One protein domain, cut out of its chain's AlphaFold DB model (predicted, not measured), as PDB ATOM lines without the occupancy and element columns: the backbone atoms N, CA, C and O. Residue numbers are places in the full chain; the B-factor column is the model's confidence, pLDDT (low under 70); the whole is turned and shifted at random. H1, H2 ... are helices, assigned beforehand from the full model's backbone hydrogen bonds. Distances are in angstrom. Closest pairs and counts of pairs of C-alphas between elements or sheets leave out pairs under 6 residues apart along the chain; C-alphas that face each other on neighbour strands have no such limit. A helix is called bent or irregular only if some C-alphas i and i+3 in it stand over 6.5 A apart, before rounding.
ATOM      1  N   SER A 241     144.195 152.330 269.116       59.91
ATOM      2  CA  SER A 241     142.752 152.492 269.327       59.91
ATOM      3  C   SER A 241     142.410 153.539 270.403       59.91
ATOM      4  O   SER A 241     141.238 153.804 270.677       59.91
ATOM      5  N   CYS A 242     143.429 154.142 271.026       61.97
ATOM      6  CA  CYS A 242     143.287 155.176 272.048       61.97
ATOM      7  C   CYS A 242     142.935 156.541 271.441       61.97
ATOM      8  O   CYS A 242     143.308 156.838 270.308       61.97
ATOM      9  N   ASP A 243     142.293 157.402 272.241       68.69
ATOM     10  CA  ASP A 243     142.024 158.795 271.868       68.69
ATOM     11  C   ASP A 243     143.327 159.504 271.437       68.69
ATOM     12  O   ASP A 243     144.240 159.660 272.263       68.69
ATOM     13  N   PRO A 244     143.435 159.955 270.171       70.88
ATOM     14  CA  PRO A 244     144.623 160.636 269.678       70.88
ATOM     15  C   PRO A 244     144.997 161.871 270.501       70.88
ATOM     16  O   PRO A 244     146.184 162.159 270.644       70.88
ATOM     17  N   GLN A 245     144.024 162.580 271.086       71.75
ATOM     18  CA  GLN A 245     144.297 163.769 271.900       71.75
ATOM     19  C   GLN A 245     144.994 163.424 273.215       71.75
ATOM     20  O   GLN A 245     145.944 164.102 273.611       71.75
ATOM     21  N   LEU A 246     144.589 162.328 273.859       69.62
ATOM     22  CA  LEU A 246     145.263 161.815 275.049       69.62
ATOM     23  C   LEU A 246     146.713 161.426 274.738       69.62
ATOM     24  O   LEU A 246     147.626 161.780 275.482       69.62
ATOM     25  N   ILE A 247     146.941 160.748 273.613       72.81
ATOM     26  CA  ILE A 247     148.285 160.335 273.195       72.81
ATOM     27  C   ILE A 247     149.162 161.540 272.848       72.81
ATOM     28  O   ILE A 247     150.309 161.599 273.287       72.81
ATOM     29  N   LEU A 248     148.628 162.535 272.135       77.50
ATOM     30  CA  LEU A 248     149.336 163.787 271.853       77.50
ATOM     31  C   LEU A 248     149.717 164.528 273.138       77.50
ATOM     32  O   LEU A 248     150.829 165.049 273.241       77.50
ATOM     33  N   ALA A 249     148.826 164.551 274.128       73.12
ATOM     34  CA  ALA A 249     149.104 165.161 275.421       73.12
ATOM     35  C   ALA A 249     150.205 164.409 276.189       73.12
ATOM     36  O   ALA A 249     151.104 165.035 276.755       73.12
ATOM     37  N   MET A 250     150.204 163.075 276.147       74.12
ATOM     38  CA  MET A 250     151.267 162.249 276.729       74.12
ATOM     39  C   MET A 250     152.612 162.466 276.027       74.12
ATOM     40  O   MET A 250     153.626 162.657 276.694       74.12
ATOM     41  N   MET A 251     152.622 162.508 274.689       79.31
ATOM     42  CA  MET A 251     153.821 162.818 273.903       79.31
ATOM     43  C   MET A 251     154.376 164.195 274.271       79.31
ATOM     44  O   MET A 251     155.580 164.331 274.458       79.31
ATOM     45  N   ARG A 252     153.505 165.194 274.463       82.38
ATOM     46  CA  ARG A 252     153.902 166.530 274.921       82.38
ATOM     47  C   ARG A 252     154.512 166.514 276.325       82.38
ATOM     48  O   ARG A 252     155.475 167.232 276.570       82.38
ATOM     49  N   CYS A 253     153.984 165.709 277.244       77.50
ATOM     50  CA  CYS A 253     154.565 165.565 278.581       77.50
ATOM     51  C   CYS A 253     155.957 164.918 278.528       77.50
ATOM     52  O   CYS A 253     156.861 165.373 279.224       77.50
ATOM     53  N   ASP A 254     156.138 163.892 277.694       79.62
ATOM     54  CA  ASP A 254     157.440 163.251 277.465       79.62
ATOM     55  C   ASP A 254     158.448 164.215 276.801       79.62
ATOM     56  O   ASP A 254     159.622 164.219 277.172       79.62
ATOM     57  N   GLU A 255     158.001 165.050 275.853       87.62
ATOM     58  CA  GLU A 255     158.809 166.113 275.227       87.62
ATOM     59  C   GLU A 255     159.304 167.105 276.290       87.62
ATOM     60  O   GLU A 255     160.504 167.330 276.424       87.62
ATOM     61  N   MET A 256     158.391 167.631 277.111       85.81
ATOM     62  CA  MET A 256     158.730 168.580 278.177       85.81
ATOM     63  C   MET A 256     159.643 167.963 279.244       85.81
ATOM     64  O   MET A 256     160.533 168.636 279.762       85.81
ATOM     65  N   GLU A 257     159.435 166.691 279.602       84.06
ATOM     66  CA  GLU A 257     160.306 165.979 280.543       84.06
ATOM     67  C   GLU A 257     161.744 165.923 280.013       84.06
ATOM     68  O   GLU A 257     162.687 166.229 280.744       84.06
ATOM     69  N   GLY A 258     161.905 165.556 278.740       87.56
ATOM     70  CA  GLY A 258     163.205 165.450 278.089       87.56
ATOM     71  C   GLY A 258     163.912 166.779 277.889       87.56
ATOM     72  O   GLY A 258     165.106 166.881 278.174       87.56
ATOM     73  N   GLU A 259     163.174 167.807 277.474       91.31
ATOM     74  CA  GLU A 259     163.690 169.166 277.335       91.31
ATOM     75  C   GLU A 259     164.262 169.675 278.667       91.31
ATOM     76  O   GLU A 259     165.409 170.115 278.732       91.31
ATOM     77  N   ILE A 260     163.505 169.534 279.759       89.19
ATOM     78  CA  ILE A 260     163.946 169.990 281.082       89.19
ATOM     79  C   ILE A 260     165.095 169.128 281.616       89.19
ATOM     80  O   ILE A 260     166.013 169.659 282.241       89.19
ATOM     81  N   ALA A 261     165.085 167.814 281.371       88.88
ATOM     82  CA  ALA A 261     166.199 166.941 281.736       88.88
ATOM     83  C   ALA A 261     167.504 167.373 281.049       88.88
ATOM     84  O   ALA A 261     168.558 167.404 281.687       88.88
ATOM     85  N   PHE A 262     167.432 167.746 279.767       90.62
ATOM     86  CA  PHE A 262     168.571 168.255 279.006       90.62
ATOM     87  C   PHE A 262     169.117 169.545 279.634       90.62
ATOM     88  O   PHE A 262     170.313 169.642 279.910       90.62
ATOM     89  N   GLU A 263     168.244 170.506 279.948       89.12
ATOM     90  CA  GLU A 263     168.642 171.763 280.593       89.12
ATOM     91  C   GLU A 263     169.260 171.561 281.983       89.12
ATOM     92  O   GLU A 263     170.273 172.186 282.311       89.12
ATOM     93  N   ILE A 264     168.670 170.681 282.803       88.81
ATOM     94  CA  ILE A 264     169.191 170.317 284.129       88.81
ATOM     95  C   ILE A 264     170.627 169.819 284.007       88.81
ATOM     96  O   ILE A 264     171.490 170.212 284.795       88.81
ATOM     97  N   LEU A 265     170.885 168.973 283.010       88.25
ATOM     98  CA  LEU A 265     172.195 168.384 282.805       88.25
ATOM     99  C   LEU A 265     173.223 169.424 282.353       88.25
ATOM    100  O   LEU A 265     174.309 169.482 282.928       88.25
ATOM    101  N   CYS A 266     172.866 170.307 281.414       86.69
ATOM    102  CA  CYS A 266     173.718 171.428 281.006       86.69
ATOM    103  C   CYS A 266     174.095 172.317 282.202       86.69
ATOM    104  O   CYS A 266     175.271 172.627 282.404       86.69
ATOM    105  N   LYS A 267     173.120 172.685 283.045       85.06
ATOM    106  CA  LYS A 267     173.359 173.516 284.238       85.06
ATOM    107  C   LYS A 267     174.211 172.805 285.285       85.06
ATOM    108  O   LYS A 267     175.079 173.432 285.890       85.06
ATOM    109  N   ARG A 268     174.002 171.501 285.482       84.50
ATOM    110  CA  ARG A 268     174.829 170.685 286.379       84.50
ATOM    111  C   ARG A 268     176.282 170.632 285.906       84.50
ATOM    112  O   ARG A 268     177.177 170.857 286.714       84.50
ATOM    113  N   ILE A 269     176.506 170.355 284.620       83.38
ATOM    114  CA  ILE A 269     177.847 170.302 284.024       83.38
ATOM    115  C   ILE A 269     178.543 171.657 284.184       83.38
ATOM    116  O   ILE A 269     179.681 171.700 284.640       83.38
ATOM    117  N   LEU A 270     177.847 172.766 283.908       81.19
ATOM    118  CA  LEU A 270     178.389 174.115 284.089       81.19
ATOM    119  C   LEU A 270     178.858 174.367 285.532       81.19
ATOM    120  O   LEU A 270     179.963 174.864 285.742       81.19
ATOM    121  N   LEU A 271     178.046 173.990 286.526       76.00
ATOM    122  CA  LEU A 271     178.403 174.125 287.942       76.00
ATOM    123  C   LEU A 271     179.599 173.244 288.330       76.00
ATOM    124  O   LEU A 271     180.469 173.698 289.069       76.00
ATOM    125  N   LYS A 272     179.684 172.015 287.807       78.75
ATOM    126  CA  LYS A 272     180.835 171.129 288.045       78.75
ATOM    127  C   LYS A 272     182.126 171.678 287.435       78.75
ATOM    128  O   LYS A 272     183.160 171.648 288.096       78.75
ATOM    129  N   ILE A 273     182.072 172.233 286.221       74.81
ATOM    130  CA  ILE A 273     183.229 172.900 285.599       74.81
ATOM    131  C   ILE A 273     183.711 174.059 286.484       74.81
ATOM    132  O   ILE A 273     184.914 174.214 286.699       74.81
ATOM    133  N   GLN A 274     182.786 174.862 287.021       69.56
ATOM    134  CA  GLN A 274     183.127 175.957 287.933       69.56
ATOM    135  C   GLN A 274     183.783 175.451 289.219       69.56
ATOM    136  O   GLN A 274     184.790 176.013 289.634       69.56
ATOM    137  N   GLU A 275     183.251 174.387 289.824       67.38
ATOM    138  CA  GLU A 275     183.800 173.810 291.052       67.38
ATOM    139  C   GLU A 275     185.244 173.308 290.866       67.38
ATOM    140  O   GLU A 275     186.112 173.567 291.699       67.38
ATOM    141  N   VAL A 276     185.527 172.638 289.745       68.75
ATOM    142  CA  VAL A 276     186.883 172.171 289.410       68.75
ATOM    143  C   VAL A 276     187.842 173.351 289.215       68.75
ATOM    144  O   VAL A 276     188.981 173.305 289.674       68.75
ATOM    145  N   LYS A 277     187.386 174.434 288.573       65.88
ATOM    146  CA  LYS A 277     188.213 175.623 288.311       65.88
ATOM    147  C   LYS A 277     188.495 176.444 289.568       65.88
ATOM    148  O   LYS A 277     189.595 176.967 289.696       65.88
ATOM    149  N   THR A 278     187.546 176.548 290.498       60.72
ATOM    150  CA  THR A 278     187.759 177.268 291.763       60.72
ATOM    151  C   THR A 278     188.661 176.501 292.725       60.72
ATOM    152  O   THR A 278     189.460 177.124 293.416       60.72
ATOM    153  N   MET A 279     188.610 175.166 292.729       53.75
ATOM    154  CA  MET A 279     189.541 174.343 293.515       53.75
ATOM    155  C   MET A 279     190.973 174.312 292.962       53.75
ATOM    156  O   MET A 279     191.894 173.963 293.696       53.75
ATOM    157  N   ALA A 354     187.554 169.091 283.392       71.06
ATOM    158  CA  ALA A 354     188.614 170.092 283.282       71.06
ATOM    159  C   ALA A 354     188.881 170.509 281.827       71.06
ATOM    160  O   ALA A 354     189.348 171.624 281.572       71.06
ATOM    161  N   GLU A 355     188.560 169.631 280.877       68.31
ATOM    162  CA  GLU A 355     188.769 169.842 279.443       68.31
ATOM    163  C   GLU A 355     187.621 170.603 278.759       68.31
ATOM    164  O   GLU A 355     187.786 171.083 277.640       68.31
ATOM    165  N   LEU A 356     186.475 170.773 279.428       73.12
ATOM    166  CA  LEU A 356     185.303 171.420 278.837       73.12
ATOM    167  C   LEU A 356     185.450 172.945 278.727       73.12
ATOM    168  O   LEU A 356     185.802 173.655 279.680       73.12
ATOM    169  N   ASN A 357     185.063 173.458 277.560       74.19
ATOM    170  CA  ASN A 357     184.928 174.883 277.301       74.19
ATOM    171  C   ASN A 357     183.602 175.410 277.871       74.19
ATOM    172  O   ASN A 357     182.523 175.248 277.301       74.19
ATOM    173  N   ASP A 358     183.686 176.068 279.019       68.31
ATOM    174  CA  ASP A 358     182.555 176.702 279.700       68.31
ATOM    175  C   ASP A 358     181.917 177.833 278.892       68.31
ATOM    176  O   ASP A 358     180.699 177.997 278.943       68.31
ATOM    177  N   ARG A 359     182.709 178.581 278.115       66.25
ATOM    178  CA  ARG A 359     182.184 179.610 277.211       66.25
ATOM    179  C   ARG A 359     181.282 178.994 276.145       66.25
ATOM    180  O   ARG A 359     180.213 179.528 275.880       66.25
ATOM    181  N   LEU A 360     181.698 177.875 275.551       70.69
ATOM    182  CA  LEU A 360     180.882 177.156 274.572       70.69
ATOM    183  C   LEU A 360     179.536 176.754 275.185       70.69
ATOM    184  O   LEU A 360     178.494 176.973 274.572       70.69
ATOM    185  N   LEU A 361     179.565 176.186 276.394       75.50
ATOM    186  CA  LEU A 361     178.368 175.729 277.091       75.50
ATOM    187  C   LEU A 361     177.417 176.892 277.404       75.50
ATOM    188  O   LEU A 361     176.217 176.778 277.174       75.50
ATOM    189  N   LEU A 362     177.930 178.021 277.887       69.88
ATOM    190  CA  LEU A 362     177.081 179.164 278.205       69.88
ATOM    191  C   LEU A 362     176.509 179.825 276.942       69.88
ATOM    192  O   LEU A 362     175.288 179.869 276.789       69.88
ATOM    193  N   ASP A 363     177.384 180.251 276.023       70.00
ATOM    194  CA  ASP A 363     177.004 181.003 274.821       70.00
ATOM    195  C   ASP A 363     176.038 180.175 273.949       70.00
ATOM    196  O   ASP A 363     175.071 180.709 273.410       70.00
ATOM    197  N   LYS A 364     176.274 178.858 273.810       72.12
ATOM    198  CA  LYS A 364     175.522 178.013 272.866       72.12
ATOM    199  C   LYS A 364     174.420 177.159 273.481       72.12
ATOM    200  O   LYS A 364     173.471 176.858 272.766       72.12
ATOM    201  N   MET A 365     174.548 176.705 274.732       77.00
ATOM    202  CA  MET A 365     173.574 175.776 275.340       77.00
ATOM    203  C   MET A 365     172.649 176.410 276.362       77.00
ATOM    204  O   MET A 365     171.560 175.884 276.581       77.00
ATOM    205  N   VAL A 366     173.067 177.501 277.000       72.44
ATOM    206  CA  VAL A 366     172.244 178.179 278.008       72.44
ATOM    207  C   VAL A 366     171.552 179.401 277.414       72.44
ATOM    208  O   VAL A 366     170.391 179.640 277.735       72.44
ATOM    209  N   GLU A 367     172.237 180.150 276.549       71.56
ATOM    210  CA  GLU A 367     171.735 181.433 276.041       71.56
ATOM    211  C   GLU A 367     171.175 181.350 274.611       71.56
ATOM    212  O   GLU A 367     170.145 181.959 274.317       71.56
ATOM    213  N   ASP A 368     171.792 180.569 273.717       80.81
ATOM    214  CA  ASP A 368     171.338 180.444 272.329       80.81
ATOM    215  C   ASP A 368     170.379 179.259 272.105       80.81
ATOM    216  O   ASP A 368     170.765 178.149 271.725       80.81
ATOM    217  N   HIS A 369     169.080 179.530 272.248       80.94
ATOM    218  CA  HIS A 369     168.018 178.560 271.965       80.94
ATOM    219  C   HIS A 369     168.061 177.987 270.540       80.94
ATOM    220  O   HIS A 369     167.633 176.851 270.319       80.94
ATOM    221  N   ARG A 370     168.575 178.737 269.555       85.88
ATOM    222  CA  ARG A 370     168.658 178.266 268.170       85.88
ATOM    223  C   ARG A 370     169.772 177.237 268.011       85.88
ATOM    224  O   ARG A 370     169.536 176.200 267.397       85.88
ATOM    225  N   SER A 371     170.938 177.479 268.609       84.44
ATOM    226  CA  SER A 371     172.042 176.509 268.628       84.44
ATOM    227  C   SER A 371     171.652 175.209 269.334       84.44
ATOM    228  O   SER A 371     171.969 174.131 268.830       84.44
ATOM    229  N   VAL A 372     170.915 175.288 270.452       88.06
ATOM    230  CA  VAL A 372     170.331 174.105 271.118       88.06
ATOM    231  C   VAL A 372     169.406 173.351 270.166       88.06
ATOM    232  O   VAL A 372     169.546 172.140 269.997       88.06
ATOM    233  N   ARG A 373     168.465 174.056 269.527       92.56
ATOM    234  CA  ARG A 373     167.490 173.452 268.611       92.56
ATOM    235  C   ARG A 373     168.183 172.741 267.450       92.56
ATOM    236  O   ARG A 373     167.906 171.570 267.201       92.56
ATOM    237  N   ASP A 374     169.123 173.407 266.787       92.00
ATOM    238  CA  ASP A 374     169.850 172.843 265.648       92.00
ATOM    239  C   ASP A 374     170.750 171.659 266.065       92.00
ATOM    240  O   ASP A 374     170.850 170.676 265.326       92.00
ATOM    241  N   LEU A 375     171.335 171.676 267.272       89.81
ATOM    242  CA  LEU A 375     172.039 170.512 267.828       89.81
ATOM    243  C   LEU A 375     171.099 169.312 267.975       89.81
ATOM    244  O   LEU A 375     171.424 168.222 267.503       89.81
ATOM    245  N   LYS A 376     169.930 169.504 268.601       92.56
ATOM    246  CA  LYS A 376     168.937 168.435 268.796       92.56
ATOM    247  C   LYS A 376     168.513 167.821 267.460       92.56
ATOM    248  O   LYS A 376     168.449 166.597 267.351       92.56
ATOM    249  N   VAL A 377     168.309 168.648 266.430       91.81
ATOM    250  CA  VAL A 377     168.001 168.209 265.056       91.81
ATOM    251  C   VAL A 377     169.095 167.295 264.501       91.81
ATOM    252  O   VAL A 377     168.809 166.180 264.055       91.81
ATOM    253  N   VAL A 378     170.354 167.745 264.551       89.12
ATOM    254  CA  VAL A 378     171.499 166.979 264.036       89.12
ATOM    255  C   VAL A 378     171.661 165.667 264.801       89.12
ATOM    256  O   VAL A 378     171.831 164.610 264.187       89.12
ATOM    257  N   VAL A 379     171.556 165.702 266.131       87.31
ATOM    258  CA  VAL A 379     171.687 164.510 266.977       87.31
ATOM    259  C   VAL A 379     170.551 163.523 266.720       87.31
ATOM    260  O   VAL A 379     170.821 162.328 266.586       87.31
ATOM    261  N   ALA A 380     169.302 163.982 266.593       86.12
ATOM    262  CA  ALA A 380     168.160 163.118 266.293       86.12
ATOM    263  C   ALA A 380     168.346 162.361 264.975       86.12
ATOM    264  O   ALA A 380     168.124 161.144 264.909       86.12
ATOM    265  N   HIS A 381     168.791 163.077 263.939       86.00
ATOM    266  CA  HIS A 381     169.055 162.508 262.626       86.00
ATOM    267  C   HIS A 381     170.216 161.509 262.657       86.00
ATOM    268  O   HIS A 381     170.040 160.352 262.273       86.00
ATOM    269  N   ARG A 382     171.384 161.909 263.179       82.38
ATOM    270  CA  ARG A 382     172.582 161.051 263.222       82.38
ATOM    271  C   ARG A 382     172.400 159.820 264.106       82.38
ATOM    272  O   ARG A 382     172.907 158.749 263.786       82.38
ATOM    273  N   SER A 383     171.597 159.935 265.162       73.50
ATOM    274  CA  SER A 383     171.211 158.809 266.026       73.50
ATOM    275  C   SER A 383     170.167 157.882 265.387       73.50
ATOM    276  O   SER A 383     169.761 156.894 266.012       73.50
ATOM    277  N   LYS A 384     169.691 158.207 264.175       73.56
ATOM    278  CA  LYS A 384     168.644 157.496 263.429       73.56
ATOM    279  C   LYS A 384     167.404 157.219 264.281       73.56
ATOM    280  O   LYS A 384     166.844 156.133 264.181       73.56
ATOM    281  N   ILE A 385     166.984 158.153 265.147       73.56
ATOM    282  CA  ILE A 385     165.911 157.897 266.133       73.56
ATOM    283  C   ILE A 385     164.630 157.452 265.423       73.56
ATOM    284  O   ILE A 385     164.162 156.342 265.664       73.56
ATOM    285  N   ALA A 386     164.128 158.259 264.485       68.94
ATOM    286  CA  ALA A 386     162.937 157.923 263.698       68.94
ATOM    287  C   ALA A 386     163.132 156.665 262.825       68.94
ATOM    288  O   ALA A 386     162.225 155.857 262.660       68.94
ATOM    289  N   GLY A 387     164.356 156.445 262.331       67.06
ATOM    290  CA  GLY A 387     164.699 155.310 261.471       67.06
ATOM    291  C   GLY A 387     164.600 153.934 262.144       67.06
ATOM    292  O   GLY A 387     164.538 152.919 261.455       67.06
ATOM    293  N   ARG A 388     164.570 153.868 263.481       68.44
ATOM    294  CA  ARG A 388     164.605 152.600 264.238       68.44
ATOM    295  C   ARG A 388     163.346 151.757 264.099       68.44
ATOM    296  O   ARG A 388     163.432 150.539 264.206       68.44
ATOM    297  N   MET A 389     162.204 152.393 263.856       65.69
ATOM    298  CA  MET A 389     160.910 151.720 263.719       65.69
ATOM    299  C   MET A 389     160.511 151.499 262.254       65.69
ATOM    300  O   MET A 389     159.445 150.965 261.985       65.69
ATOM    301  N   MET A 390     161.369 151.853 261.291       65.12
ATOM    302  CA  MET A 390     161.048 151.791 259.856       65.12
ATOM    303  C   MET A 390     160.819 150.373 259.321       65.12
ATOM    304  O   MET A 390     160.243 150.207 258.252       65.12
ATOM    305  N   TYR A 391     161.255 149.345 260.047       61.88
ATOM    306  CA  TYR A 391     160.964 147.952 259.702       61.88
ATOM    307  C   TYR A 391     159.524 147.546 260.048       61.88
ATOM    308  O   TYR A 391     159.039 146.541 259.534       61.88
ATOM    309  N   ASP A 392     158.835 148.319 260.891       62.81
ATOM    310  CA  ASP A 392     157.440 148.083 261.235       62.81
ATOM    311  C   ASP A 392     156.523 148.650 260.127       62.81
ATOM    312  O   ASP A 392     156.580 149.845 259.813       62.81
ATOM    313  N   PRO A 393     155.694 147.812 259.478       62.97
ATOM    314  CA  PRO A 393     154.840 148.249 258.376       62.97
ATOM    315  C   PRO A 393     153.756 149.242 258.814       62.97
ATOM    316  O   PRO A 393     153.463 150.166 258.058       62.97
ATOM    317  N   VAL A 394     153.211 149.106 260.027       66.00
ATOM    318  CA  VAL A 394     152.176 150.006 260.560       66.00
ATOM    319  C   VAL A 394     152.790 151.368 260.875       66.00
ATOM    320  O   VAL A 394     152.215 152.410 260.565       66.00
ATOM    321  N   TYR A 395     154.008 151.373 261.422       70.38
ATOM    322  CA  TYR A 395     154.768 152.601 261.633       70.38
ATOM    323  C   TYR A 395     155.076 153.323 260.317       70.38
ATOM    324  O   TYR A 395     154.905 154.538 260.241       70.38
ATOM    325  N   ARG A 396     155.485 152.599 259.265       71.44
ATOM    326  CA  ARG A 396     155.714 153.201 257.940       71.44
ATOM    327  C   ARG A 396     154.453 153.848 257.383       71.44
ATOM    328  O   ARG A 396     154.519 154.972 256.897       71.44
ATOM    329  N   GLU A 397     153.311 153.177 257.493       71.62
ATOM    330  CA  GLU A 397     152.032 153.727 257.046       71.62
ATOM    331  C   GLU A 397     151.645 154.986 257.836       71.62
ATOM    332  O   GLU A 397     151.220 155.988 257.260       71.62
ATOM    333  N   ALA A 398     151.845 154.978 259.153       73.94
ATOM    334  CA  ALA A 398     151.602 156.140 260.000       73.94
ATOM    335  C   ALA A 398     152.549 157.308 259.680       73.94
ATOM    336  O   ALA A 398     152.121 158.461 259.642       73.94
ATOM    337  N   MET A 399     153.822 157.025 259.398       77.50
ATOM    338  CA  MET A 399     154.795 158.023 258.949       77.50
ATOM    339  C   MET A 399     154.427 158.618 257.587       77.50
ATOM    340  O   MET A 399     154.570 159.823 257.411       77.50
ATOM    341  N   ALA A 400     153.913 157.808 256.657       77.06
ATOM    342  CA  ALA A 400     153.407 158.286 255.370       77.06
ATOM    343  C   ALA A 400     152.177 159.196 255.541       77.06
ATOM    344  O   ALA A 400     152.055 160.204 254.861       77.06
ATOM    345  N   VAL A 401     151.290 158.910 256.499       76.50
ATOM    346  CA  VAL A 401     150.167 159.811 256.826       76.50
ATOM    347  C   VAL A 401     150.649 161.119 257.452       76.50
ATOM    348  O   VAL A 401     150.123 162.185 257.148       76.50
ATOM    349  N   ALA A 402     151.667 161.057 258.308       72.81
ATOM    350  CA  ALA A 402     152.256 162.237 258.930       72.81
ATOM    351  C   ALA A 402     153.125 163.082 257.975       72.81
ATOM    352  O   ALA A 402     153.541 164.178 258.353       72.81
ATOM    353  N   ALA A 403     153.387 162.602 256.753       67.12
ATOM    354  CA  ALA A 403     154.245 163.221 255.740       67.12
ATOM    355  C   ALA A 403     153.787 164.608 255.252       67.12
ATOM    356  O   ALA A 403     154.492 165.257 254.482       67.12
ATOM    357  N   ALA A 404     152.636 165.103 255.711       58.19
ATOM    358  CA  ALA A 404     152.059 166.380 255.296       58.19
ATOM    359  C   ALA A 404     152.923 167.624 255.627       58.19
ATOM    360  O   ALA A 404     152.637 168.718 255.138       58.19
ATOM    361  N   ALA A 405     153.994 167.487 256.418       59.34
ATOM    362  CA  ALA A 405     154.897 168.577 256.785       59.34
ATOM    363  C   ALA A 405     156.087 168.717 255.813       59.34
ATOM    364  O   ALA A 405     157.172 168.184 256.048       59.34
ATOM    365  N   ASN A 406     155.900 169.467 254.723       67.69
ATOM    366  CA  ASN A 406     156.946 169.658 253.709       67.69
ATOM    367  C   ASN A 406     157.914 170.818 253.983       67.69
ATOM    368  O   ASN A 406     158.983 170.873 253.365       67.69
ATOM    369  N   ASP A 407     157.594 171.752 254.877       86.75
ATOM    370  CA  ASP A 407     158.507 172.852 255.180       86.75
ATOM    371  C   ASP A 407     159.648 172.414 256.122       86.75
ATOM    372  O   ASP A 407     159.534 171.472 256.906       86.75
ATOM    373  N   ALA A 408     160.798 173.076 256.003       87.81
ATOM    374  CA  ALA A 408     162.000 172.700 256.743       87.81
ATOM    375  C   ALA A 408     161.899 172.971 258.253       87.81
ATOM    376  O   ALA A 408     162.575 172.297 259.024       87.81
ATOM    377  N   GLU A 409     161.089 173.940 258.686       90.38
ATOM    378  CA  GLU A 409     160.974 174.308 260.100       90.38
ATOM    379  C   GLU A 409     160.113 173.304 260.867       90.38
ATOM    380  O   GLU A 409     160.525 172.839 261.928       90.38
ATOM    381  N   THR A 410     159.004 172.860 260.280       88.56
ATOM    382  CA  THR A 410     158.167 171.800 260.844       88.56
ATOM    383  C   THR A 410     158.954 170.490 260.970       88.56
ATOM    384  O   THR A 410     158.865 169.804 261.988       88.56
ATOM    385  N   ILE A 411     159.805 170.159 259.989       89.56
ATOM    386  CA  ILE A 411     160.678 168.973 260.065       89.56
ATOM    387  C   ILE A 411     161.686 169.089 261.216       89.56
ATOM    388  O   ILE A 411     161.928 168.108 261.925       89.56
ATOM    389  N   LYS A 412     162.268 170.275 261.435       92.12
ATOM    390  CA  LYS A 412     163.153 170.501 262.585       92.12
ATOM    391  C   LYS A 412     162.412 170.273 263.898       92.12
ATOM    392  O   LYS A 412     162.939 169.574 264.756       92.12
ATOM    393  N   ASP A 413     161.193 170.784 264.038       90.62
ATOM    394  CA  ASP A 413     160.397 170.612 265.262       90.62
ATOM    395  C   ASP A 413     160.045 169.146 265.538       90.62
ATOM    396  O   ASP A 413     160.096 168.686 266.684       90.62
ATOM    397  N   VAL A 414     159.764 168.379 264.483       88.69
ATOM    398  CA  VAL A 414     159.570 166.927 264.571       88.69
ATOM    399  C   VAL A 414     160.845 166.231 265.064       88.69
ATOM    400  O   VAL A 414     160.786 165.425 265.994       88.69
ATOM    401  N   LEU A 415     162.008 166.560 264.492       90.12
ATOM    402  CA  LEU A 415     163.294 165.985 264.906       90.12
ATOM    403  C   LEU A 415     163.663 166.359 266.351       90.12
ATOM    404  O   LEU A 415     164.150 165.504 267.092       90.12
ATOM    405  N   VAL A 416     163.378 167.591 266.774       92.75
ATOM    406  CA  VAL A 416     163.553 168.048 268.163       92.75
ATOM    407  C   VAL A 416     162.664 167.247 269.108       92.75
ATOM    408  O   VAL A 416     163.145 166.742 270.116       92.75
ATOM    409  N   SER A 417     161.401 167.023 268.743       90.69
ATOM    410  CA  SER A 417     160.471 166.231 269.552       90.69
ATOM    411  C   SER A 417     160.926 164.773 269.700       90.69
ATOM    412  O   SER A 417     160.824 164.194 270.782       90.69
ATOM    413  N   TYR A 418     161.488 164.174 268.641       86.38
ATOM    414  CA  TYR A 418     162.113 162.850 268.737       86.38
ATOM    415  C   TYR A 418     163.310 162.844 269.682       86.38
ATOM    416  O   TYR A 418     163.441 161.918 270.484       86.38
ATOM    417  N   PHE A 419     164.169 163.864 269.597       91.00
ATOM    418  CA  PHE A 419     165.294 164.012 270.511       91.00
ATOM    419  C   PHE A 419     164.817 164.104 271.959       91.00
ATOM    420  O   PHE A 419     165.261 163.307 272.780       91.00
ATOM    421  N   ASP A 420     163.907 165.030 272.264       91.75
ATOM    422  CA  ASP A 420     163.497 165.322 273.636       91.75
ATOM    423  C   ASP A 420     162.866 164.092 274.291       91.75
ATOM    424  O   ASP A 420     163.330 163.643 275.340       91.75
ATOM    425  N   ARG A 421     161.905 163.438 273.626       85.94
ATOM    426  CA  ARG A 421     161.296 162.209 274.165       85.94
ATOM    427  C   ARG A 421     162.326 161.104 274.377       85.94
ATOM    428  O   ARG A 421     162.295 160.422 275.401       85.94
ATOM    429  N   TYR A 422     163.251 160.916 273.435       82.06
ATOM    430  CA  TYR A 422     164.282 159.883 273.545       82.06
ATOM    431  C   TYR A 422     165.272 160.189 274.679       82.06
ATOM    432  O   TYR A 422     165.589 159.306 275.480       82.06
ATOM    433  N   PHE A 423     165.721 161.441 274.787       83.81
ATOM    434  CA  PHE A 423     166.650 161.894 275.815       83.81
ATOM    435  C   PHE A 423     166.032 161.826 277.213       83.81
ATOM    436  O   PHE A 423     166.671 161.312 278.127       83.81
ATOM    437  N   GLY A 424     164.775 162.248 277.385       81.19
ATOM    438  CA  GLY A 424     164.069 162.149 278.666       81.19
ATOM    439  C   GLY A 424     164.013 160.714 279.189       81.19
ATOM    440  O   GLY A 424     164.334 160.458 280.351       81.19
ATOM    441  N   LYS A 425     163.714 159.743 278.313       74.75
ATOM    442  CA  LYS A 425     163.754 158.320 278.687       74.75
ATOM    443  C   LYS A 425     165.168 157.842 278.998       74.75
ATOM    444  O   LYS A 425     165.346 157.124 279.978       74.75
ATOM    445  N   PHE A 426     166.160 158.230 278.202       72.94
ATOM    446  CA  PHE A 426     167.556 157.873 278.455       72.94
ATOM    447  C   PHE A 426     168.033 158.380 279.824       72.94
ATOM    448  O   PHE A 426     168.532 157.593 280.628       72.94
ATOM    449  N   TYR A 427     167.779 159.653 280.125       76.94
ATOM    450  CA  TYR A 427     168.103 160.272 281.406       76.94
ATOM    451  C   TYR A 427     167.358 159.613 282.575       76.94
ATOM    452  O   TYR A 427     167.961 159.327 283.604       76.94
ATOM    453  N   GLY A 428     166.068 159.300 282.416       70.19
ATOM    454  CA  GLY A 428     165.282 158.629 283.455       70.19
ATOM    455  C   GLY A 428     165.744 157.199 283.783       70.19
ATOM    456  O   GLY A 428     165.455 156.707 284.875       70.19
ATOM    457  N   ILE A 429     166.447 156.528 282.862       68.25
ATOM    458  CA  ILE A 429     167.015 155.187 283.074       68.25
ATOM    459  C   ILE A 429     168.362 155.281 283.788       68.25
ATOM    460  O   ILE A 429     168.581 154.581 284.777       68.25
ATOM    461  N   ASP A 430     169.264 156.107 283.260       67.06
ATOM    462  CA  ASP A 430     170.645 156.196 283.726       67.06
ATOM    463  C   ASP A 430     171.160 157.643 283.622       67.06
ATOM    464  O   ASP A 430     171.780 158.021 282.620       67.06
ATOM    465  N   PRO A 431     170.913 158.471 284.658       75.56
ATOM    466  CA  PRO A 431     171.362 159.860 284.685       75.56
ATOM    467  C   PRO A 431     172.883 160.005 284.565       75.56
ATOM    468  O   PRO A 431     173.360 160.961 283.961       75.56
ATOM    469  N   VAL A 432     173.647 159.051 285.111       72.81
ATOM    470  CA  VAL A 432     175.119 159.079 285.094       72.81
ATOM    471  C   VAL A 432     175.628 158.853 283.676       72.81
ATOM    472  O   VAL A 432     176.483 159.590 283.185       72.81
ATOM    473  N   ARG A 433     175.070 157.864 282.975       71.69
ATOM    474  CA  ARG A 433     175.423 157.615 281.576       71.69
ATOM    475  C   ARG A 433     174.959 158.740 280.657       71.69
ATOM    476  O   ARG A 433     175.673 159.062 279.709       71.69
ATOM    477  N   ALA A 434     173.819 159.363 280.949       78.00
ATOM    478  CA  ALA A 434     173.371 160.556 280.238       78.00
ATOM    479  C   ALA A 434     174.325 161.740 280.430       78.00
ATOM    480  O   ALA A 434     174.660 162.412 279.455       78.00
ATOM    481  N   GLU A 435     174.827 161.946 281.650       81.12
ATOM    482  CA  GLU A 435     175.854 162.946 281.951       81.12
ATOM    483  C   GLU A 435     177.137 162.707 281.164       81.12
ATOM    484  O   GLU A 435     177.614 163.610 280.477       81.12
ATOM    485  N   LYS A 436     177.651 161.474 281.192       77.25
ATOM    486  CA  LYS A 436     178.842 161.094 280.428       77.25
ATOM    487  C   LYS A 436     178.656 161.332 278.929       77.25
ATOM    488  O   LYS A 436     179.534 161.890 278.276       77.25
ATOM    489  N   TRP A 437     177.510 160.929 278.382       83.12
ATOM    490  CA  TRP A 437     177.199 161.150 276.973       83.12
ATOM    491  C   TRP A 437     177.165 162.642 276.620       83.12
ATOM    492  O   TRP A 437     177.750 163.041 275.616       83.12
ATOM    493  N   MET A 438     176.534 163.466 277.461       84.50
ATOM    494  CA  MET A 438     176.461 164.912 277.250       84.50
ATOM    495  C   MET A 438     177.845 165.560 277.289       84.50
ATOM    496  O   MET A 438     178.160 166.370 276.423       84.50
ATOM    497  N   VAL A 439     178.688 165.192 278.256       78.75
ATOM    498  CA  VAL A 439     180.064 165.705 278.335       78.75
ATOM    499  C   VAL A 439     180.844 165.371 277.067       78.75
ATOM    500  O   VAL A 439     181.437 166.265 276.468       78.75
ATOM    501  N   ASN A 440     180.767 164.130 276.590       75.19
ATOM    502  CA  ASN A 440     181.452 163.729 275.363       75.19
ATOM    503  C   ASN A 440     180.907 164.457 274.122       75.19
ATOM    504  O   ASN A 440     181.680 164.862 273.257       75.19
ATOM    505  N   LEU A 441     179.590 164.681 274.047       81.81
ATOM    506  CA  LEU A 441     178.984 165.480 272.981       81.81
ATOM    507  C   LEU A 441     179.509 166.924 272.987       81.81
ATOM    508  O   LEU A 441     179.796 167.479 271.928       81.81
ATOM    509  N   LEU A 442     179.641 167.529 274.169       79.50
ATOM    510  CA  LEU A 442     180.153 168.890 274.326       79.50
ATOM    511  C   LEU A 442     181.636 168.989 273.955       79.50
ATOM    512  O   LEU A 442     182.013 169.936 273.270       79.50
ATOM    513  N   LEU A 443     182.457 168.005 274.341       72.88
ATOM    514  CA  LEU A 443     183.862 167.918 273.927       72.88
ATOM    515  C   LEU A 443     183.982 167.810 272.402       72.88
ATOM    516  O   LEU A 443     184.726 168.574 271.786       72.88
ATOM    517  N   ALA A 444     183.185 166.937 271.780       72.25
ATOM    518  CA  ALA A 444     183.142 166.809 270.327       72.25
ATOM    519  C   ALA A 444     182.717 168.123 269.653       72.25
ATOM    520  O   ALA A 444     183.272 168.502 268.624       72.25
ATOM    521  N   TRP A 445     181.764 168.854 270.236       75.88
ATOM    522  CA  TRP A 445     181.324 170.135 269.688       75.88
ATOM    523  C   TRP A 445     182.332 171.272 269.852       75.88
ATOM    524  O   TRP A 445     182.382 172.184 269.023       75.88
ATOM    525  N   ASP A 446     183.134 171.247 270.910       71.12
ATOM    526  CA  ASP A 446     184.224 172.206 271.055       71.12
ATOM    527  C   ASP A 446     185.333 171.932 270.032       71.12
ATOM    528  O   ASP A 446     185.821 172.854 269.377       71.12
ATOM    529  N   ALA A 447     185.672 170.652 269.837       67.06
ATOM    530  CA  ALA A 447     186.689 170.221 268.885       67.06
ATOM    531  C   ALA A 447     186.286 170.493 267.426       67.06
ATOM    532  O   ALA A 447     187.121 170.902 266.614       67.06
ATOM    533  N   MET A 448     185.008 170.300 267.080       68.94
ATOM    534  CA  MET A 448     184.486 170.570 265.743       68.94
ATOM    535  C   MET A 448     183.078 171.178 265.776       68.94
ATOM    536  O   MET A 448     182.229 170.748 266.555       68.94
ATOM    537  N   PRO A 449     182.746 172.129 264.882       69.25
ATOM    538  CA  PRO A 449     181.394 172.666 264.798       69.25
ATOM    539  C   PRO A 449     180.417 171.584 264.301       69.25
ATOM    540  O   PRO A 449     180.224 171.409 263.101       69.25
ATOM    541  N   LEU A 450     179.783 170.861 265.233       68.81
ATOM    542  CA  LEU A 450     178.754 169.851 264.944       68.81
ATOM    543  C   LEU A 450     177.509 170.467 264.300       68.81
ATOM    544  O   LEU A 450     176.850 169.847 263.465       68.81
ATOM    545  N   VAL A 451     177.199 171.702 264.687       81.94
ATOM    546  CA  VAL A 451     176.060 172.464 264.184       81.94
ATOM    547  C   VAL A 451     176.533 173.378 263.059       81.94
ATOM    548  O   VAL A 451     177.118 174.433 263.297       81.94
ATOM    549  N   THR A 452     176.284 172.956 261.820       85.88
ATOM    550  CA  THR A 452     176.478 173.773 260.613       85.88
ATOM    551  C   THR A 452     175.177 173.831 259.811       85.88
ATOM    552  O   THR A 452     174.397 172.876 259.859       85.88
ATOM    553  N   PRO A 453     174.940 174.889 259.011       88.19
ATOM    554  CA  PRO A 453     173.774 174.942 258.128       88.19
ATOM    555  C   PRO A 453     173.683 173.726 257.194       88.19
ATOM    556  O   PRO A 453     172.591 173.237 256.926       88.19
ATOM    557  N   ALA A 454     174.829 173.203 256.743       87.75
ATOM    558  CA  ALA A 454     174.897 172.001 255.921       87.75
ATOM    559  C   ALA A 454     174.409 170.754 256.676       87.75
ATOM    560  O   ALA A 454     173.552 170.049 256.156       87.75
ATOM    561  N   ALA A 455     174.878 170.525 257.908       87.44
ATOM    562  CA  ALA A 455     174.452 169.383 258.724       87.44
ATOM    563  C   ALA A 455     172.958 169.445 259.092       87.44
ATOM    564  O   ALA A 455     172.274 168.425 259.120       87.44
ATOM    565  N   VAL A 456     172.429 170.646 259.338       90.81
ATOM    566  CA  VAL A 456     170.994 170.843 259.591       90.81
ATOM    567  C   VAL A 456     170.177 170.559 258.326       90.81
ATOM    568  O   VAL A 456     169.166 169.859 258.387       90.81
ATOM    569  N   ASN A 457     170.619 171.047 257.164       92.06
ATOM    570  CA  ASN A 457     169.956 170.776 255.886       92.06
ATOM    571  C   ASN A 457     170.023 169.293 255.500       92.06
ATOM    572  O   ASN A 457     169.044 168.758 254.984       92.06
ATOM    573  N   GLU A 458     171.140 168.624 255.781       90.56
ATOM    574  CA  GLU A 458     171.302 167.176 255.629       90.56
ATOM    575  C   GLU A 458     170.289 166.423 256.497       90.56
ATOM    576  O   GLU A 458     169.589 165.548 255.994       90.56
ATOM    577  N   ALA A 459     170.130 166.812 257.766       89.94
ATOM    578  CA  ALA A 459     169.152 166.202 258.661       89.94
ATOM    579  C   ALA A 459     167.709 166.350 258.148       89.94
ATOM    580  O   ALA A 459     166.942 165.381 258.155       89.94
ATOM    581  N   VAL A 460     167.351 167.538 257.648       92.19
ATOM    582  CA  VAL A 460     166.040 167.800 257.034       92.19
ATOM    583  C   VAL A 460     165.849 166.960 255.767       92.19
ATOM    584  O   VAL A 460     164.816 166.309 255.610       92.19
ATOM    585  N   ALA A 461     166.840 166.935 254.872       91.12
ATOM    586  CA  ALA A 461     166.786 166.159 253.635       91.12
ATOM    587  C   ALA A 461     166.685 164.651 253.908       91.12
ATOM    588  O   ALA A 461     165.861 163.967 253.299       91.12
ATOM    589  N   GLY A 462     167.456 164.144 254.870       89.38
ATOM    590  CA  GLY A 462     167.416 162.749 255.290       89.38
ATOM    591  C   GLY A 462     166.066 162.355 255.887       89.38
ATOM    592  O   GLY A 462     165.567 161.268 255.601       89.38
ATOM    593  N   HIS A 463     165.424 163.243 256.657       88.94
ATOM    594  CA  HIS A 463     164.063 163.000 257.141       88.94
ATOM    595  C   HIS A 463     163.051 162.932 255.988       88.94
ATOM    596  O   HIS A 463     162.250 162.001 255.943       88.94
ATOM    597  N   ARG A 464     163.128 163.848 255.011       89.19
ATOM    598  CA  ARG A 464     162.269 163.805 253.811       89.19
ATOM    599  C   ARG A 464     162.449 162.514 253.022       89.19
ATOM    600  O   ARG A 464     161.467 161.896 252.631       89.19
ATOM    601  N   GLN A 465     163.692 162.087 252.813       87.94
ATOM    602  CA  GLN A 465     163.982 160.847 252.101       87.94
ATOM    603  C   GLN A 465     163.407 159.630 252.835       87.94
ATOM    604  O   GLN A 465     162.822 158.754 252.202       87.94
ATOM    605  N   MET A 466     163.541 159.588 254.162       85.12
ATOM    606  CA  MET A 466     162.963 158.533 254.991       85.12
ATOM    607  C   MET A 466     161.435 158.480 254.844       85.12
ATOM    608  O   MET A 466     160.877 157.403 254.661       85.12
ATOM    609  N   VAL A 467     160.759 159.631 254.868       84.94
ATOM    610  CA  VAL A 467     159.304 159.716 254.677       84.94
ATOM    611  C   VAL A 467     158.890 159.273 253.266       84.94
ATOM    612  O   VAL A 467     157.997 158.440 253.129       84.94
ATOM    613  N   ALA A 468     159.592 159.722 252.221       84.12
ATOM    614  CA  ALA A 468     159.318 159.322 250.836       84.12
ATOM    615  C   ALA A 468     159.473 157.802 250.610       84.12
ATOM    616  O   ALA A 468     158.732 157.194 249.839       84.12
ATOM    617  N   GLN A 469     160.414 157.154 251.309       81.81
ATOM    618  CA  GLN A 469     160.558 155.694 251.281       81.81
ATOM    619  C   GLN A 469     159.351 154.967 251.892       81.81
ATOM    620  O   GLN A 469     159.007 153.875 251.434       81.81
ATOM    621  N   CYS A 470     158.691 155.553 252.898       77.19
ATOM    622  CA  CYS A 470     157.452 155.004 253.449       77.19
ATOM    623  C   CYS A 470     156.318 155.047 252.424       77.19
ATOM    624  O   CYS A 470     155.647 154.034 252.241       77.19
ATOM    625  N   GLU A 471     156.150 156.175 251.728       72.62
ATOM    626  CA  GLU A 471     155.100 156.360 250.717       72.62
ATOM    627  C   GLU A 471     155.233 155.340 249.575       72.62
ATOM    628  O   GLU A 471     154.278 154.629 249.252       72.62
ATOM    629  N   LEU A 472     156.438 155.186 249.016       65.94
ATOM    630  CA  LEU A 472     156.712 154.235 247.929       65.94
ATOM    631  C   LEU A 472     156.472 152.773 248.346       65.94
ATOM    632  O   LEU A 472     155.948 151.980 247.562       65.94
ATOM    633  N   GLY A 473     156.815 152.420 249.589       58.84
ATOM    634  CA  GLY A 473     156.574 151.085 250.142       58.84
ATOM    635  C   GLY A 473     155.088 150.750 250.308       58.84
ATOM    636  O   GLY A 473     154.700 149.601 250.094       58.84
ATOM    637  N   SER A 474     154.248 151.738 250.637       53.75
ATOM    638  CA  SER A 474     152.790 151.563 250.715       53.75
ATOM    639  C   SER A 474     152.126 151.369 249.345       53.75
ATOM    640  O   SER A 474     151.195 150.573 249.236       53.75
ATOM    641  N   TYR A 475     152.624 152.015 248.283       51.44
ATOM    642  CA  TYR A 475     152.091 151.833 246.924       51.44
ATOM    643  C   TYR A 475     152.461 150.474 246.307       51.44
ATOM    644  O   TYR A 475     151.643 149.882 245.602       51.44
ATOM    645  N   GLY A 476     153.655 149.944 246.600       49.06
ATOM    646  CA  GLY A 476     154.076 148.616 246.132       49.06
ATOM    647  C   GLY A 476     153.234 147.474 246.715       49.06
ATOM    648  O   GLY A 476     152.805 146.589 245.979       49.06
ATOM    649  N   ALA A 477     152.916 147.540 248.012       46.81
ATOM    650  CA  ALA A 477     152.094 146.530 248.684       46.81
ATOM    651  C   ALA A 477     150.631 146.517 248.192       46.81
ATOM    652  O   ALA A 477     150.015 145.456 248.105       46.81
ATOM    653  N   LEU A 478     150.083 147.682 247.824       46.06
ATOM    654  CA  LEU A 478     148.736 147.793 247.251       46.06
ATOM    655  C   LEU A 478     148.662 147.244 245.816       46.06
ATOM    656  O   LEU A 478     147.654 146.645 245.446       46.06
ATOM    657  N   HIS A 479     149.724 147.386 245.018       46.53
ATOM    658  CA  HIS A 479     149.774 146.828 243.663       46.53
ATOM    659  C   HIS A 479     150.017 145.312 243.629       46.53
ATOM    660  O   HIS A 479     149.457 144.644 242.763       46.53
ATOM    661  N   GLU A 480     150.766 144.745 244.578       44.00
ATOM    662  CA  GLU A 480     150.866 143.283 244.723       44.00
ATOM    663  C   GLU A 480     149.542 142.654 245.181       44.00
ATOM    664  O   GLU A 480     149.187 141.579 244.708       44.00
ATOM    665  N   GLN A 481     148.760 143.328 246.032       42.25
ATOM    666  CA  GLN A 481     147.427 142.842 246.414       42.25
ATOM    667  C   GLN A 481     146.384 142.999 245.296       42.25
ATOM    668  O   GLN A 481     145.484 142.170 245.186       42.25
ATOM    669  N   ALA A 482     146.515 144.012 244.435       45.62
ATOM    670  CA  ALA A 482     145.643 144.200 243.273       45.62
ATOM    671  C   ALA A 482     146.013 143.309 242.067       45.62
ATOM    672  O   ALA A 482     145.197 143.141 241.165       45.62
ATOM    673  N   GLY A 483     147.222 142.738 242.038       38.09
ATOM    674  CA  GLY A 483     147.708 141.848 240.975       38.09
ATOM    675  C   GLY A 483     147.451 140.352 241.202       38.09
ATOM    676  O   GLY A 483     147.891 139.542 240.389       38.09
ATOM    677  N   VAL A 484     146.773 139.982 242.294       44.94
ATOM    678  CA  VAL A 484     146.424 138.586 242.647       44.94
ATOM    679  C   VAL A 484     144.896 138.360 242.653       44.94
ATOM    680  O   VAL A 484     144.425 137.323 243.110       44.94
ATOM    681  N   ALA A 485     144.110 139.308 242.128       36.03
ATOM    682  CA  ALA A 485     142.660 139.163 241.967       36.03
ATOM    683  C   ALA A 485     142.280 138.581 240.598       36.03
ATOM    684  O   ALA A 485     142.787 139.102 239.577       36.03
TER     685      ALA A 485
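This is residues 241 to 279 and 354 to 485 of the 485 residues of an uncharacterized protein of Suhomyces tanzawaensis NRRL Y-17324 (UniProt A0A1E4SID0). Two long helices, H1 and H8, make opposite long sides of an elongated helical body, and H6 bridges the space between them, its first residues on H8 and its later half crossing H1. H3 packs on H6 and H8 in the middle, H2 and H7 pack on the later half of H1, and H5 packs on H8; residues 241 to 250 and 475 to 485 stick out. The printed part has 171 residues with eight named helices, H1 to H8 in chain order, and no named strand: all helix. It is only just loose, close to compact, with a radius of gyration of the C-alphas of 19.1 A and spans of 78 by 35 by 24 A.

H1, residues 244 to 279, touches H6, residues 408 to 429, at a steep tilt of 69 degrees, only just short of about perpendicular; the closest C-alphas, of Gly 258 and Gly 424, are 3.5 A apart. H6 is the hub, touching four helices. H1 touches H2, residues 358 to 367, at a shallow tilt of 28 degrees, opposite ways, closest at C-alphas 270 and 358, 6.6 A. H7, residues 431 to 447, touches H1, closest at C-alphas 435 and 265, 6.6 A. H6 and H7 only just touch, only at the corner, with 3 pairs of C-alphas within 8 A, closest at 427 and 434, 5.4 A. H3, residues 369 to 382, is about perpendicular to H6 at 78 degrees and touches it, closest at C-alphas 380 and 419, 5.2 A. H8, residues 453 to 482, touches H3, closest at C-alphas 459 and 381, 5.4 A, and is apart from H1. H5, residues 393 to 404, touches H8, closest at C-alphas 396 and 470, 5.1 A. H4, residues 386 to 389, is near H5 and H8. Every O i to N i+4 pair is within hydrogen-bond range in H1, H3, H6, H7 and H8; H2 has 5 of 6, H5 has 7 of 8, and H4 is too short for such a pair.

H1 begins at C-alpha 244 (144.623, 160.636, 269.678) and is 52.7 A long; H8, 44.2 A, ends at C-alpha 482 (145.643, 144.200, 243.273). H6 is 32.0 A and H7 24.3 A. H5 is irregular, with C-alphas 401 and 404 7.0 A apart, and H4 only just, with C-alphas 386 and 389 6.53 A apart.

The C-alphas of Met 279 and Ala 485, the two farthest apart, are 78.1 A apart. Residues 280 to 353 are not printed; C-alphas 279 and 354 are 11.1 A apart across the cut. The links printed whole are tight. The mean pLDDT of the printed part is 76.0, with 47 residues under 70, among them 472 to 485.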